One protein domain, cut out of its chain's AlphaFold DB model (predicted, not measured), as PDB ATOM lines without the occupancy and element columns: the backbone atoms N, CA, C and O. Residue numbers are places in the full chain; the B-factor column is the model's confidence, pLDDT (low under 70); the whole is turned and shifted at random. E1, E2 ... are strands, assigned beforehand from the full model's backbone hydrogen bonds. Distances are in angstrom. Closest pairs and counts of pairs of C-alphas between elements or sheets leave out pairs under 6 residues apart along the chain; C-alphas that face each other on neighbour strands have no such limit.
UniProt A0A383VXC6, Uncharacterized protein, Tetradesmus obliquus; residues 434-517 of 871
ATOM      1  N   LYS A 434      49.738 -42.917 -11.495       91.81
ATOM      2  CA  LYS A 434      48.794 -41.812 -11.463       91.81
ATOM      3  C   LYS A 434      47.958 -41.828 -10.174       91.81
ATOM      4  O   LYS A 434      47.381 -42.855  -9.827       91.81
ATOM      5  N   GLY A 435      47.902 -40.693  -9.479       91.12
ATOM      6  CA  GLY A 435      47.178 -40.532  -8.211       91.12
ATOM      7  C   GLY A 435      47.991 -40.816  -6.943       91.12
ATOM      8  O   GLY A 435      47.468 -40.658  -5.841       91.12
ATOM      9  N   GLN A 436      49.266 -41.188  -7.079       93.19
ATOM     10  CA  GLN A 436      50.168 -41.433  -5.952       93.19
ATOM     11  C   GLN A 436      51.195 -40.320  -5.754       93.19
ATOM     12  O   GLN A 436      51.506 -39.551  -6.667       93.19
ATOM     13  N   GLY A 437      51.754 -40.270  -4.549       94.62
ATOM     14  CA  GLY A 437      52.976 -39.553  -4.218       94.62
ATOM     15  C   GLY A 437      54.023 -40.509  -3.648       94.62
ATOM     16  O   GLY A 437      53.690 -41.532  -3.049       94.62
ATOM     17  N   MET A 438      55.302 -40.178  -3.814       95.69
ATOM     18  CA  MET A 438      56.420 -40.958  -3.287       95.69
ATOM     19  C   MET A 438      57.110 -40.244  -2.131       95.69
ATOM     20  O   MET A 438      57.554 -39.102  -2.258       95.69
ATOM     21  N   TYR A 439      57.260 -40.970  -1.027       94.88
ATOM     22  CA  TYR A 439      57.861 -40.503   0.216       94.88
ATOM     23  C   TYR A 439      59.091 -41.340   0.559       94.88
ATOM     24  O   TYR A 439      59.132 -42.524   0.242       94.88
ATOM     25  N   TYR A 440      60.069 -40.754   1.246       95.75
ATOM     26  CA  TYR A 440      61.194 -41.491   1.825       95.75
ATOM     27  C   TYR A 440      61.032 -41.494   3.343       95.75
ATOM     28  O   TYR A 440      61.233 -40.470   3.995       95.75
ATOM     29  N   ILE A 441      60.583 -42.617   3.893       93.56
ATOM     30  CA  ILE A 441      60.156 -42.722   5.294       93.56
ATOM     31  C   ILE A 441      60.768 -43.951   5.960       93.56
ATOM     32  O   ILE A 441      61.161 -44.903   5.288       93.56
ATOM     33  N   SER A 442      60.846 -43.937   7.291       92.75
ATOM     34  CA  SER A 442      61.299 -45.096   8.061       92.75
ATOM     35  C   SER A 442      60.228 -46.186   8.031       92.75
ATOM     36  O   SER A 442      59.078 -45.948   8.409       92.75
ATOM     37  N   ASP A 443      60.598 -47.378   7.569       87.62
ATOM     38  CA  ASP A 443      59.748 -48.560   7.642       87.62
ATOM     39  C   ASP A 443      59.488 -48.911   9.122       87.62
ATOM     40  O   ASP A 443      60.439 -49.043   9.902       87.62
ATOM     41  N   PRO A 444      58.221 -49.051   9.553       85.88
ATOM     42  CA  PRO A 444      57.890 -49.177  10.970       85.88
ATOM     43  C   PRO A 444      58.469 -50.445  11.609       85.88
ATOM     44  O   PRO A 444      58.766 -50.419  12.808       85.88
ATOM     45  N   THR A 445      58.667 -51.505  10.819       89.88
ATOM     46  CA  THR A 445      59.141 -52.819  11.266       89.88
ATOM     47  C   THR A 445      60.666 -52.886  11.286       89.88
ATOM     48  O   THR A 445      61.258 -53.302  12.278       89.88
ATOM     49  N   THR A 446      61.326 -52.455  10.210       90.06
ATOM     50  CA  THR A 446      62.784 -52.593  10.042       90.06
ATOM     51  C   THR A 446      63.575 -51.365  10.488       90.06
ATOM     52  O   THR A 446      64.801 -51.433  10.574       90.06
ATOM     53  N   LYS A 447      62.896 -50.236  10.733       90.94
ATOM     54  CA  LYS A 447      63.464 -48.905  11.021       90.94
ATOM     55  C   LYS A 447      64.385 -48.340   9.932       90.94
ATOM     56  O   LYS A 447      64.928 -47.248  10.100       90.94
ATOM     57  N   LYS A 448      64.546 -49.029   8.797       91.94
ATOM     58  CA  LYS A 448      65.334 -48.551   7.653       91.94
ATOM     59  C   LYS A 448      64.526 -47.549   6.837       91.94
ATOM     60  O   LYS A 448      63.312 -47.681   6.714       91.94
ATOM     61  N   MET A 449      65.203 -46.561   6.263       92.12
ATOM     62  CA  MET A 449      64.566 -45.631   5.332       92.12
ATOM     63  C   MET A 449      64.268 -46.349   4.015       92.12
ATOM     64  O   MET A 449      65.169 -46.927   3.405       92.12
ATOM     65  N   VAL A 450      63.010 -46.319   3.589       94.25
ATOM     66  CA  VAL A 450      62.540 -46.905   2.331       94.25
ATOM     67  C   VAL A 450      61.689 -45.893   1.577       94.25
ATOM     68  O   VAL A 450      61.050 -45.018   2.169       94.25
ATOM     69  N   TYR A 451      61.669 -46.013   0.253       96.19
ATOM     70  CA  TYR A 451      60.669 -45.315  -0.540       96.19
ATOM     71  C   TYR A 451      59.307 -45.969  -0.310       96.19
ATOM     72  O   TYR A 451      59.203 -47.193  -0.264       96.19
ATOM     73  N   LYS A 452      58.266 -45.163  -0.127       94.19
ATOM     74  CA  LYS A 452      56.888 -45.629  -0.011       94.19
ATOM     75  C   LYS A 452      55.995 -44.821  -0.937       94.19
ATOM     76  O   LYS A 452      55.976 -43.590  -0.840       94.19
ATOM     77  N   ALA A 453      55.257 -45.506  -1.804       93.31
ATOM     78  CA  ALA A 453      54.160 -44.887  -2.531       93.31
ATOM     79  C   ALA A 453      52.960 -44.746  -1.586       93.31
ATOM     80  O   ALA A 453      52.657 -45.649  -0.807       93.31
ATOM     81  N   LYS A 454      52.300 -43.593  -1.617       91.81
ATOM     82  CA  LYS A 454      51.026 -43.376  -0.931       91.81
ATOM     83  C   LYS A 454      50.029 -42.815  -1.918       91.81
ATOM     84  O   LYS A 454      50.375 -41.934  -2.704       91.81
ATOM     85  N   ASP A 455      48.799 -43.286  -1.832       89.94
ATOM     86  CA  ASP A 455      47.706 -42.700  -2.585       89.94
ATOM     87  C   ASP A 455      47.347 -41.321  -2.007       89.94
ATOM     88  O   ASP A 455      47.351 -41.098  -0.789       89.94
ATOM     89  N   CYS A 456      47.048 -40.374  -2.888       91.94
ATOM     90  CA  CYS A 456      46.671 -39.012  -2.521       91.94
ATOM     91  C   CYS A 456      45.140 -38.897  -2.556       91.94
ATOM     92  O   CYS A 456      44.531 -39.182  -3.590       91.94
ATOM     93  N   GLY A 457      44.501 -38.554  -1.431       86.00
ATOM     94  CA  GLY A 457      43.058 -38.766  -1.278       86.00
ATOM     95  C   GLY A 457      42.372 -38.011  -0.147       86.00
ATOM     96  O   GLY A 457      42.984 -37.226   0.569       86.00
ATOM     97  N   ALA A 458      41.076 -38.280   0.038       71.31
ATOM     98  CA  ALA A 458      40.196 -37.596   0.996       71.31
ATOM     99  C   ALA A 458      40.415 -38.007   2.474       71.31
ATOM    100  O   ALA A 458      39.524 -37.854   3.303       71.31
ATOM    101  N   GLY A 459      41.595 -38.533   2.823       64.94
ATOM    102  CA  GLY A 459      41.989 -38.746   4.221       64.94
ATOM    103  C   GLY A 459      41.570 -40.068   4.872       64.94
ATOM    104  O   GLY A 459      41.587 -40.155   6.096       64.94
ATOM    105  N   ALA A 460      41.249 -41.116   4.106       65.31
ATOM    106  CA  ALA A 460      41.178 -42.462   4.685       65.31
ATOM    107  C   ALA A 460      42.557 -42.887   5.246       65.31
ATOM    108  O   ALA A 460      43.602 -42.356   4.855       65.31
ATOM    109  N   THR A 461      42.595 -43.837   6.185       66.00
ATOM    110  CA  THR A 461      43.854 -44.319   6.780       66.00
ATOM    111  C   THR A 461      44.816 -44.801   5.691       66.00
ATOM    112  O   THR A 461      44.501 -45.742   4.969       66.00
ATOM    113  N   GLY A 462      45.984 -44.164   5.573       67.88
ATOM    114  CA  GLY A 462      46.989 -44.478   4.546       67.88
ATOM    115  C   GLY A 462      47.116 -43.437   3.429       67.88
ATOM    116  O   GLY A 462      48.156 -43.407   2.770       67.88
ATOM    117  N   PHE A 463      46.142 -42.535   3.293       77.62
ATOM    118  CA  PHE A 463      46.171 -41.429   2.337       77.62
ATOM    119  C   PHE A 463      46.806 -40.183   2.947       77.62
ATOM    120  O   PHE A 463      46.788 -39.982   4.165       77.62
ATOM    121  N   VAL A 464      47.342 -39.311   2.096       82.38
ATOM    122  CA  VAL A 464      47.590 -37.925   2.502       82.38
ATOM    123  C   VAL A 464      46.283 -37.149   2.317       82.38
ATOM    124  O   VAL A 464      45.812 -37.076   1.180       82.38
ATOM    125  N   PRO A 465      45.664 -36.638   3.398       85.88
ATOM    126  CA  PRO A 465      44.361 -35.982   3.335       85.88
ATOM    127  C   PRO A 465      44.409 -34.724   2.468       85.88
ATOM    128  O   PRO A 465      45.430 -34.037   2.433       85.88
ATOM    129  N   ASP A 466      43.294 -34.432   1.797       90.06
ATOM    130  CA  ASP A 466      43.100 -33.238   0.969       90.06
ATOM    131  C   ASP A 466      44.247 -33.020  -0.031       90.06
ATOM    132  O   ASP A 466      44.785 -31.920  -0.151       90.06
ATOM    133  N   SER A 467      44.670 -34.080  -0.727       92.69
ATOM    134  CA  SER A 467      45.824 -34.022  -1.627       92.69
ATOM    135  C   SER A 467      45.614 -34.771  -2.939       92.69
ATOM    136  O   SER A 467      44.763 -35.656  -3.046       92.69
ATOM    137  N   TYR A 468      46.427 -34.429  -3.936       92.75
ATOM    138  CA  TYR A 468      46.481 -35.091  -5.236       92.75
ATOM    139  C   TYR A 468      47.926 -35.462  -5.603       92.75
ATOM    140  O   TYR A 468      48.890 -34.799  -5.217       92.75
ATOM    141  N   GLY A 469      48.076 -36.571  -6.317       94.06
ATOM    142  CA  GLY A 469      49.346 -37.158  -6.719       94.06
ATOM    143  C   GLY A 469      49.778 -36.754  -8.117       94.06
ATOM    144  O   GLY A 469      49.343 -35.744  -8.673       94.06
ATOM    145  N   VAL A 470      50.654 -37.568  -8.693       94.44
ATOM    146  CA  VAL A 470      51.168 -37.371 -10.052       94.44
ATOM    147  C   VAL A 470      50.102 -37.673 -11.105       94.44
ATOM    148  O   VAL A 470      49.314 -38.604 -10.940       94.44
ATOM    149  N   ALA A 471      50.080 -36.894 -12.191       91.44
ATOM    150  CA  ALA A 471      49.112 -37.029 -13.286       91.44
ATOM    151  C   ALA A 471      49.386 -38.217 -14.222       91.44
ATOM    152  O   ALA A 471      48.454 -38.733 -14.833       91.44
ATOM    153  N   ASP A 472      50.636 -38.675 -14.272       92.56
ATOM    154  CA  ASP A 472      51.128 -39.773 -15.106       92.56
ATOM    155  C   ASP A 472      52.098 -40.650 -14.302       92.56
ATOM    156  O   ASP A 472      52.487 -40.289 -13.189       92.56
ATOM    157  N   LYS A 473      52.506 -41.803 -14.853       93.81
ATOM    158  CA  LYS A 473      53.571 -42.620 -14.248       93.81
ATOM    159  C   LYS A 473      54.847 -41.779 -14.112       93.81
ATOM    160  O   LYS A 473      55.324 -41.220 -15.097       93.81
ATOM    161  N   VAL A 474      55.425 -41.740 -12.913       95.75
ATOM    162  CA  VAL A 474      56.713 -41.074 -12.662       95.75
ATOM    163  C   VAL A 474      57.755 -42.127 -12.325       95.75
ATOM    164  O   VAL A 474      57.646 -42.801 -11.303       95.75
ATOM    165  N   TYR A 475      58.745 -42.257 -13.206       96.56
ATOM    166  CA  TYR A 475      59.851 -43.205 -13.092       96.56
ATOM    167  C   TYR A 475      61.006 -42.654 -12.244       96.56
ATOM    168  O   TYR A 475      61.248 -41.446 -12.196       96.56
ATOM    169  N   GLY A 476      61.765 -43.557 -11.627       95.81
ATOM    170  CA  GLY A 476      62.859 -43.244 -10.714       95.81
ATOM    171  C   GLY A 476      62.448 -43.261  -9.243       95.81
ATOM    172  O   GLY A 476      61.278 -43.152  -8.898       95.81
ATOM    173  N   LEU A 477      63.445 -43.357  -8.359       95.06
ATOM    174  CA  LEU A 477      63.287 -43.218  -6.908       95.06
ATOM    175  C   LEU A 477      63.626 -41.785  -6.462       95.06
ATOM    176  O   LEU A 477      64.648 -41.551  -5.823       95.06
ATOM    177  N   ALA A 478      62.790 -40.815  -6.840       95.06
ATOM    178  CA  ALA A 478      62.892 -39.412  -6.426       95.06
ATOM    179  C   ALA A 478      61.637 -38.954  -5.664       95.06
ATOM    180  O   ALA A 478      60.523 -39.098  -6.166       95.06
ATOM    181  N   GLN A 479      61.799 -38.394  -4.457       95.75
ATOM    182  CA  GLN A 479      60.660 -37.945  -3.646       95.75
ATOM    183  C   GLN A 479      59.745 -37.023  -4.457       95.75
ATOM    184  O   GLN A 479      60.152 -35.950  -4.893       95.75
ATOM    185  N   THR A 480      58.500 -37.454  -4.629       95.75
ATOM    186  CA  THR A 480      57.461 -36.701  -5.334       95.75
ATOM    187  C   THR A 480      56.201 -36.765  -4.477       95.75
ATOM    188  O   THR A 480      55.303 -37.549  -4.782       95.75
ATOM    189  N   PRO A 481      56.161 -36.053  -3.336       95.62
ATOM    190  CA  PRO A 481      55.049 -36.141  -2.395       95.62
ATOM    191  C   PRO A 481      53.716 -35.731  -3.033       95.62
ATOM    192  O   PRO A 481      53.694 -34.948  -3.984       95.62
ATOM    193  N   CYS A 482      52.605 -36.204  -2.466       95.19
ATOM    194  CA  CYS A 482      51.281 -35.671  -2.775       95.19
ATOM    195  C   CYS A 482      51.265 -34.153  -2.568       95.19
ATOM    196  O   CYS A 482      51.778 -33.640  -1.567       95.19
ATOM    197  N   LYS A 483      50.646 -33.441  -3.504       95.38
ATOM    198  CA  LYS A 483      50.430 -32.000  -3.422       95.38
ATOM    199  C   LYS A 483      49.139 -31.746  -2.662       95.38
ATOM    200  O   LYS A 483      48.096 -32.280  -3.026       95.38
ATOM    201  N   LEU A 484      49.215 -30.939  -1.608       94.31
ATOM    202  CA  LEU A 484      48.026 -30.516  -0.876       94.31
ATOM    203  C   LEU A 484      47.149 -29.639  -1.772       94.31
ATOM    204  O   LEU A 484      47.648 -28.838  -2.569       94.31
ATOM    205  N   CYS A 485      45.843 -29.791  -1.619       92.12
ATOM    206  CA  CYS A 485      44.877 -28.861  -2.164       92.12
ATOM    207  C   CYS A 485      45.095 -27.459  -1.558       92.12
ATOM    208  O   CYS A 485      45.495 -27.351  -0.393       92.12
ATOM    209  N   PRO A 486      44.865 -26.374  -2.324       93.00
ATOM    210  CA  PRO A 486      44.930 -25.012  -1.802       93.00
ATOM    211  C   PRO A 486      44.106 -24.826  -0.518       93.00
ATOM    212  O   PRO A 486      43.093 -25.500  -0.311       93.00
ATOM    213  N   ALA A 487      44.507 -23.887   0.343       91.75
ATOM    214  CA  ALA A 487      43.751 -23.567   1.554       91.75
ATOM    215  C   ALA A 487      42.270 -23.294   1.222       91.75
ATOM    216  O   ALA A 487      41.966 -22.670   0.209       91.75
ATOM    217  N   GLY A 488      41.356 -23.814   2.048       90.50
ATOM    218  CA  GLY A 488      39.912 -23.718   1.802       90.50
ATOM    219  C   GLY A 488      39.353 -24.704   0.766       90.50
ATOM    220  O   GLY A 488      38.151 -24.686   0.521       90.50
ATOM    221  N   THR A 489      40.172 -25.590   0.188       93.12
ATOM    222  CA  THR A 489      39.724 -26.670  -0.713       93.12
ATOM    223  C   THR A 489      40.051 -28.060  -0.164       93.12
ATOM    224  O   THR A 489      40.890 -28.207   0.726       93.12
ATOM    225  N   LYS A 490      39.363 -29.083  -0.666       91.38
ATOM    226  CA  LYS A 490      39.588 -30.506  -0.383       91.38
ATOM    227  C   LYS A 490      39.331 -31.332  -1.636       91.38
ATOM    228  O   LYS A 490      38.631 -30.882  -2.538       91.38
ATOM    229  N   VAL A 491      39.845 -32.554  -1.677       89.31
ATOM    230  CA  VAL A 491      39.380 -33.522  -2.675       89.31
ATOM    231  C   VAL A 491      38.061 -34.139  -2.202       89.31
ATOM    232  O   VAL A 491      37.916 -34.456  -1.023       89.31
ATOM    233  N   ASP A 492      37.091 -34.295  -3.101       82.69
ATOM    234  CA  ASP A 492      35.794 -34.908  -2.795       82.69
ATOM    235  C   ASP A 492      35.559 -36.136  -3.677       82.69
ATOM    236  O   ASP A 492      35.644 -36.073  -4.905       82.69
ATOM    237  N   THR A 493      35.270 -37.267  -3.035       71.25
ATOM    238  CA  THR A 493      34.976 -38.546  -3.689       71.25
ATOM    239  C   THR A 493      33.525 -38.652  -4.161       71.25
ATOM    240  O   THR A 493      33.224 -39.547  -4.946       71.25
ATOM    241  N   THR A 494      32.633 -37.766  -3.705       69.12
ATOM    242  CA  THR A 494      31.182 -37.861  -3.950       69.12
ATOM    243  C   THR A 494      30.675 -36.974  -5.087       69.12
ATOM    244  O   THR A 494      29.757 -37.388  -5.791       69.12
ATOM    245  N   GLN A 495      31.261 -35.788  -5.303       59.00
ATOM    246  CA  GLN A 495      30.766 -34.817  -6.292       59.00
ATOM    247  C   GLN A 495      31.773 -34.376  -7.356       59.00
ATOM    248  O   GLN A 495      31.441 -33.498  -8.154       59.00
ATOM    249  N   SER A 496      32.981 -34.952  -7.429       53.81
ATOM    250  CA  SER A 496      33.870 -34.627  -8.552       53.81
ATOM    251  C   SER A 496      33.120 -34.959  -9.855       53.81
ATOM    252  O   SER A 496      32.742 -36.120 -10.024       53.81
ATOM    253  N   PRO A 497      32.845 -33.981 -10.750       48.00
ATOM    254  CA  PRO A 497      31.852 -34.107 -11.829       48.00
ATOM    255  C   PRO A 497      32.181 -35.165 -12.889       48.00
ATOM    256  O   PRO A 497      31.504 -35.294 -13.903       48.00
ATOM    257  N   SER A 498      33.227 -35.945 -12.667       50.81
ATOM    258  CA  SER A 498      33.431 -37.255 -13.249       50.81
ATOM    259  C   SER A 498      34.548 -37.945 -12.463       50.81
ATOM    260  O   SER A 498      35.502 -37.295 -12.035       50.81
ATOM    261  N   ASN A 499      34.517 -39.275 -12.385       60.38
ATOM    262  CA  ASN A 499      35.684 -40.102 -12.048       60.38
ATOM    263  C   ASN A 499      36.933 -39.793 -12.913       60.38
ATOM    264  O   ASN A 499      37.968 -40.416 -12.736       60.38
ATOM    265  N   THR A 500      36.878 -38.832 -13.840       71.00
ATOM    266  CA  THR A 500      37.968 -38.407 -14.714       71.00
ATOM    267  C   THR A 500      39.201 -37.932 -13.959       71.00
ATOM    268  O   THR A 500      40.282 -38.069 -14.511       71.00
ATOM    269  N   TYR A 501      39.096 -37.403 -12.731       80.12
ATOM    270  CA  TYR A 501      40.256 -36.906 -11.958       80.12
ATOM    271  C   TYR A 501      40.742 -37.846 -10.850       80.12
ATOM    272  O   TYR A 501      41.646 -37.490 -10.085       80.12
ATOM    273  N   MET A 502      40.173 -39.047 -10.785       80.50
ATOM    274  CA  MET A 502      40.546 -40.098  -9.847       80.50
ATOM    275  C   MET A 502      40.913 -41.358 -10.626       80.50
ATOM    276  O   MET A 502      40.308 -41.675 -11.645       80.50
ATOM    277  N   VAL A 503      41.910 -42.101 -10.164       73.31
ATOM    278  CA  VAL A 503      42.124 -43.464 -10.657       73.31
ATOM    279  C   VAL A 503      41.293 -44.392  -9.788       73.31
ATOM    280  O   VAL A 503      41.580 -44.524  -8.608       73.31
ATOM    281  N   THR A 504      40.264 -45.030 -10.344       66.75
ATOM    282  CA  THR A 504      39.510 -46.087  -9.654       66.75
ATOM    283  C   THR A 504      40.156 -47.438  -9.962       66.75
ATOM    284  O   THR A 504      39.664 -48.193 -10.800       66.75
ATOM    285  N   SER A 505      41.310 -47.727  -9.358       61.09
ATOM    286  CA  SER A 505      41.892 -49.075  -9.397       61.09
ATOM    287  C   SER A 505      41.424 -49.870  -8.170       61.09
ATOM    288  O   SER A 505      41.314 -49.270  -7.100       61.09
ATOM    289  N   PRO A 506      41.211 -51.202  -8.258       56.19
ATOM    290  CA  PRO A 506      40.850 -52.044  -7.110       56.19
ATOM    291  C   PRO A 506      41.819 -51.949  -5.921       56.19
ATOM    292  O   PRO A 506      41.448 -52.302  -4.807       56.19
ATOM    293  N   SER A 507      43.055 -51.496  -6.158       57.66
ATOM    294  CA  SER A 507      44.107 -51.372  -5.147       57.66
ATOM    295  C   SER A 507      44.570 -49.939  -4.856       57.66
ATOM    296  O   SER A 507      45.131 -49.737  -3.787       57.66
ATOM    297  N   ASN A 508      44.326 -48.965  -5.749       60.88
ATOM    298  CA  ASN A 508      44.827 -47.587  -5.616       60.88
ATOM    299  C   ASN A 508      43.746 -46.574  -6.039       60.88
ATOM    300  O   ASN A 508      43.474 -46.432  -7.235       60.88
ATOM    301  N   ALA A 509      43.152 -45.859  -5.081       69.00
ATOM    302  CA  ALA A 509      42.131 -44.836  -5.335       69.00
ATOM    303  C   ALA A 509      42.698 -43.427  -5.101       69.00
ATOM    304  O   ALA A 509      42.502 -42.843  -4.042       69.00
ATOM    305  N   GLY A 510      43.452 -42.889  -6.064       84.94
ATOM    306  CA  GLY A 510      44.157 -41.611  -5.908       84.94
ATOM    307  C   GLY A 510      43.654 -40.506  -6.838       84.94
ATOM    308  O   GLY A 510      43.413 -40.749  -8.024       84.94
ATOM    309  N   PHE A 511      43.549 -39.277  -6.330       90.75
ATOM    310  CA  PHE A 511      43.352 -38.086  -7.164       90.75
ATOM    311  C   PHE A 511      44.681 -37.631  -7.743       90.75
ATOM    312  O   PHE A 511      45.703 -37.706  -7.071       90.75
ATOM    313  N   PHE A 512      44.687 -37.131  -8.974       91.50
ATOM    314  CA  PHE A 512      45.931 -36.809  -9.687       91.50
ATOM    315  C   PHE A 512      45.951 -35.418 -10.330       91.50
ATOM    316  O   PHE A 512      46.942 -35.028 -10.946       91.50
ATOM    317  N   ASN A 513      44.846 -34.680 -10.235       90.50
ATOM    318  CA  ASN A 513      44.668 -33.391 -10.890       90.50
ATOM    319  C   ASN A 513      44.284 -32.333  -9.845       90.50
ATOM    320  O   ASN A 513      43.422 -32.621  -9.015       90.50
ATOM    321  N   PRO A 514      44.851 -31.111  -9.879       89.75
ATOM    322  CA  PRO A 514      44.398 -30.016  -9.019       89.75
ATOM    323  C   PRO A 514      42.910 -29.673  -9.197       89.75
ATOM    324  O   PRO A 514      42.292 -29.193  -8.255       89.75
ATOM    325  N   LEU A 515      42.303 -29.986 -10.348       88.25
ATOM    326  CA  LEU A 515      40.853 -29.890 -10.584       88.25
ATOM    327  C   LEU A 515      40.027 -30.955  -9.836       88.25
ATOM    328  O   LEU A 515      38.811 -31.045 -10.020       88.25
ATOM    329  N   ALA A 516      40.654 -31.761  -8.982       88.44
ATOM    330  CA  ALA A 516      39.958 -32.534  -7.962       88.44
ATOM    331  C   ALA A 516      39.694 -31.730  -6.675       88.44
ATOM    332  O   ALA A 516      38.864 -32.149  -5.870       88.44
ATOM    333  N   CYS A 517      40.398 -30.611  -6.464       90.75
ATOM    334  CA  CYS A 517      40.300 -29.796  -5.257       90.75
ATOM    335  C   CYS A 517      39.094 -28.850  -5.326       90.75
ATOM    336  O   CYS A 517      39.186 -27.746  -5.853       90.75
TER     337      CYS A 517
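Overview. This is residues 434 to 517 of the 871 residues of an uncharacterized protein of Tetradesmus obliquus (UniProt A0A383VXC6). With little regular structure, the domain is a long two-stranded hairpin, E1 and E2, with the short hairpin E4 and E5 and strand E3 near the end away from its turn, while the long stretch without a named element, residues 458 to 488, loops out from that end and partly back alongside the long hairpin. The 84 printed residues have no named helix and five strands, E1 to E5 in chain order; the class is all strand, with 25 residues in named elements. Both two-stranded sheets are antiparallel. The whole is compact, with radius of gyration of the C-alphas 12.9 A, and elongated, spanning 41 by 25 by 25 A.

Arrangement. E1, residues 436 to 442, and E2, residues 449 to 457, form a hairpin at 145 degrees; N 439 and O 452 are 2.9 A apart, within hydrogen-bond range. The closest C-alphas of E2 and E5, residues 509 to 511, are those of Cys 456 and Gly 510, 5.0 A. E5 forms a hairpin with E4, residues 502 to 504, at 167 degrees; N 503 and O 510 are within hydrogen-bond range at 2.9 A. E3, residues 489 to 491, pairs with no named strand and is apart from E1 and E4.

Along the chain. E1, 18.3 A long, begins at C-alpha 436 (50.168, -41.433, -5.952). E2 measures 23.5 A. E5 ends at C-alpha 511 (43.352, -38.086, -7.164).

Size, cuts and confidence. The printed part has no cut. The link from E2 to E3 is long, with 31 residues. Residues 459 to 462, 494 to 499 and 504 to 509 have pLDDT under 70.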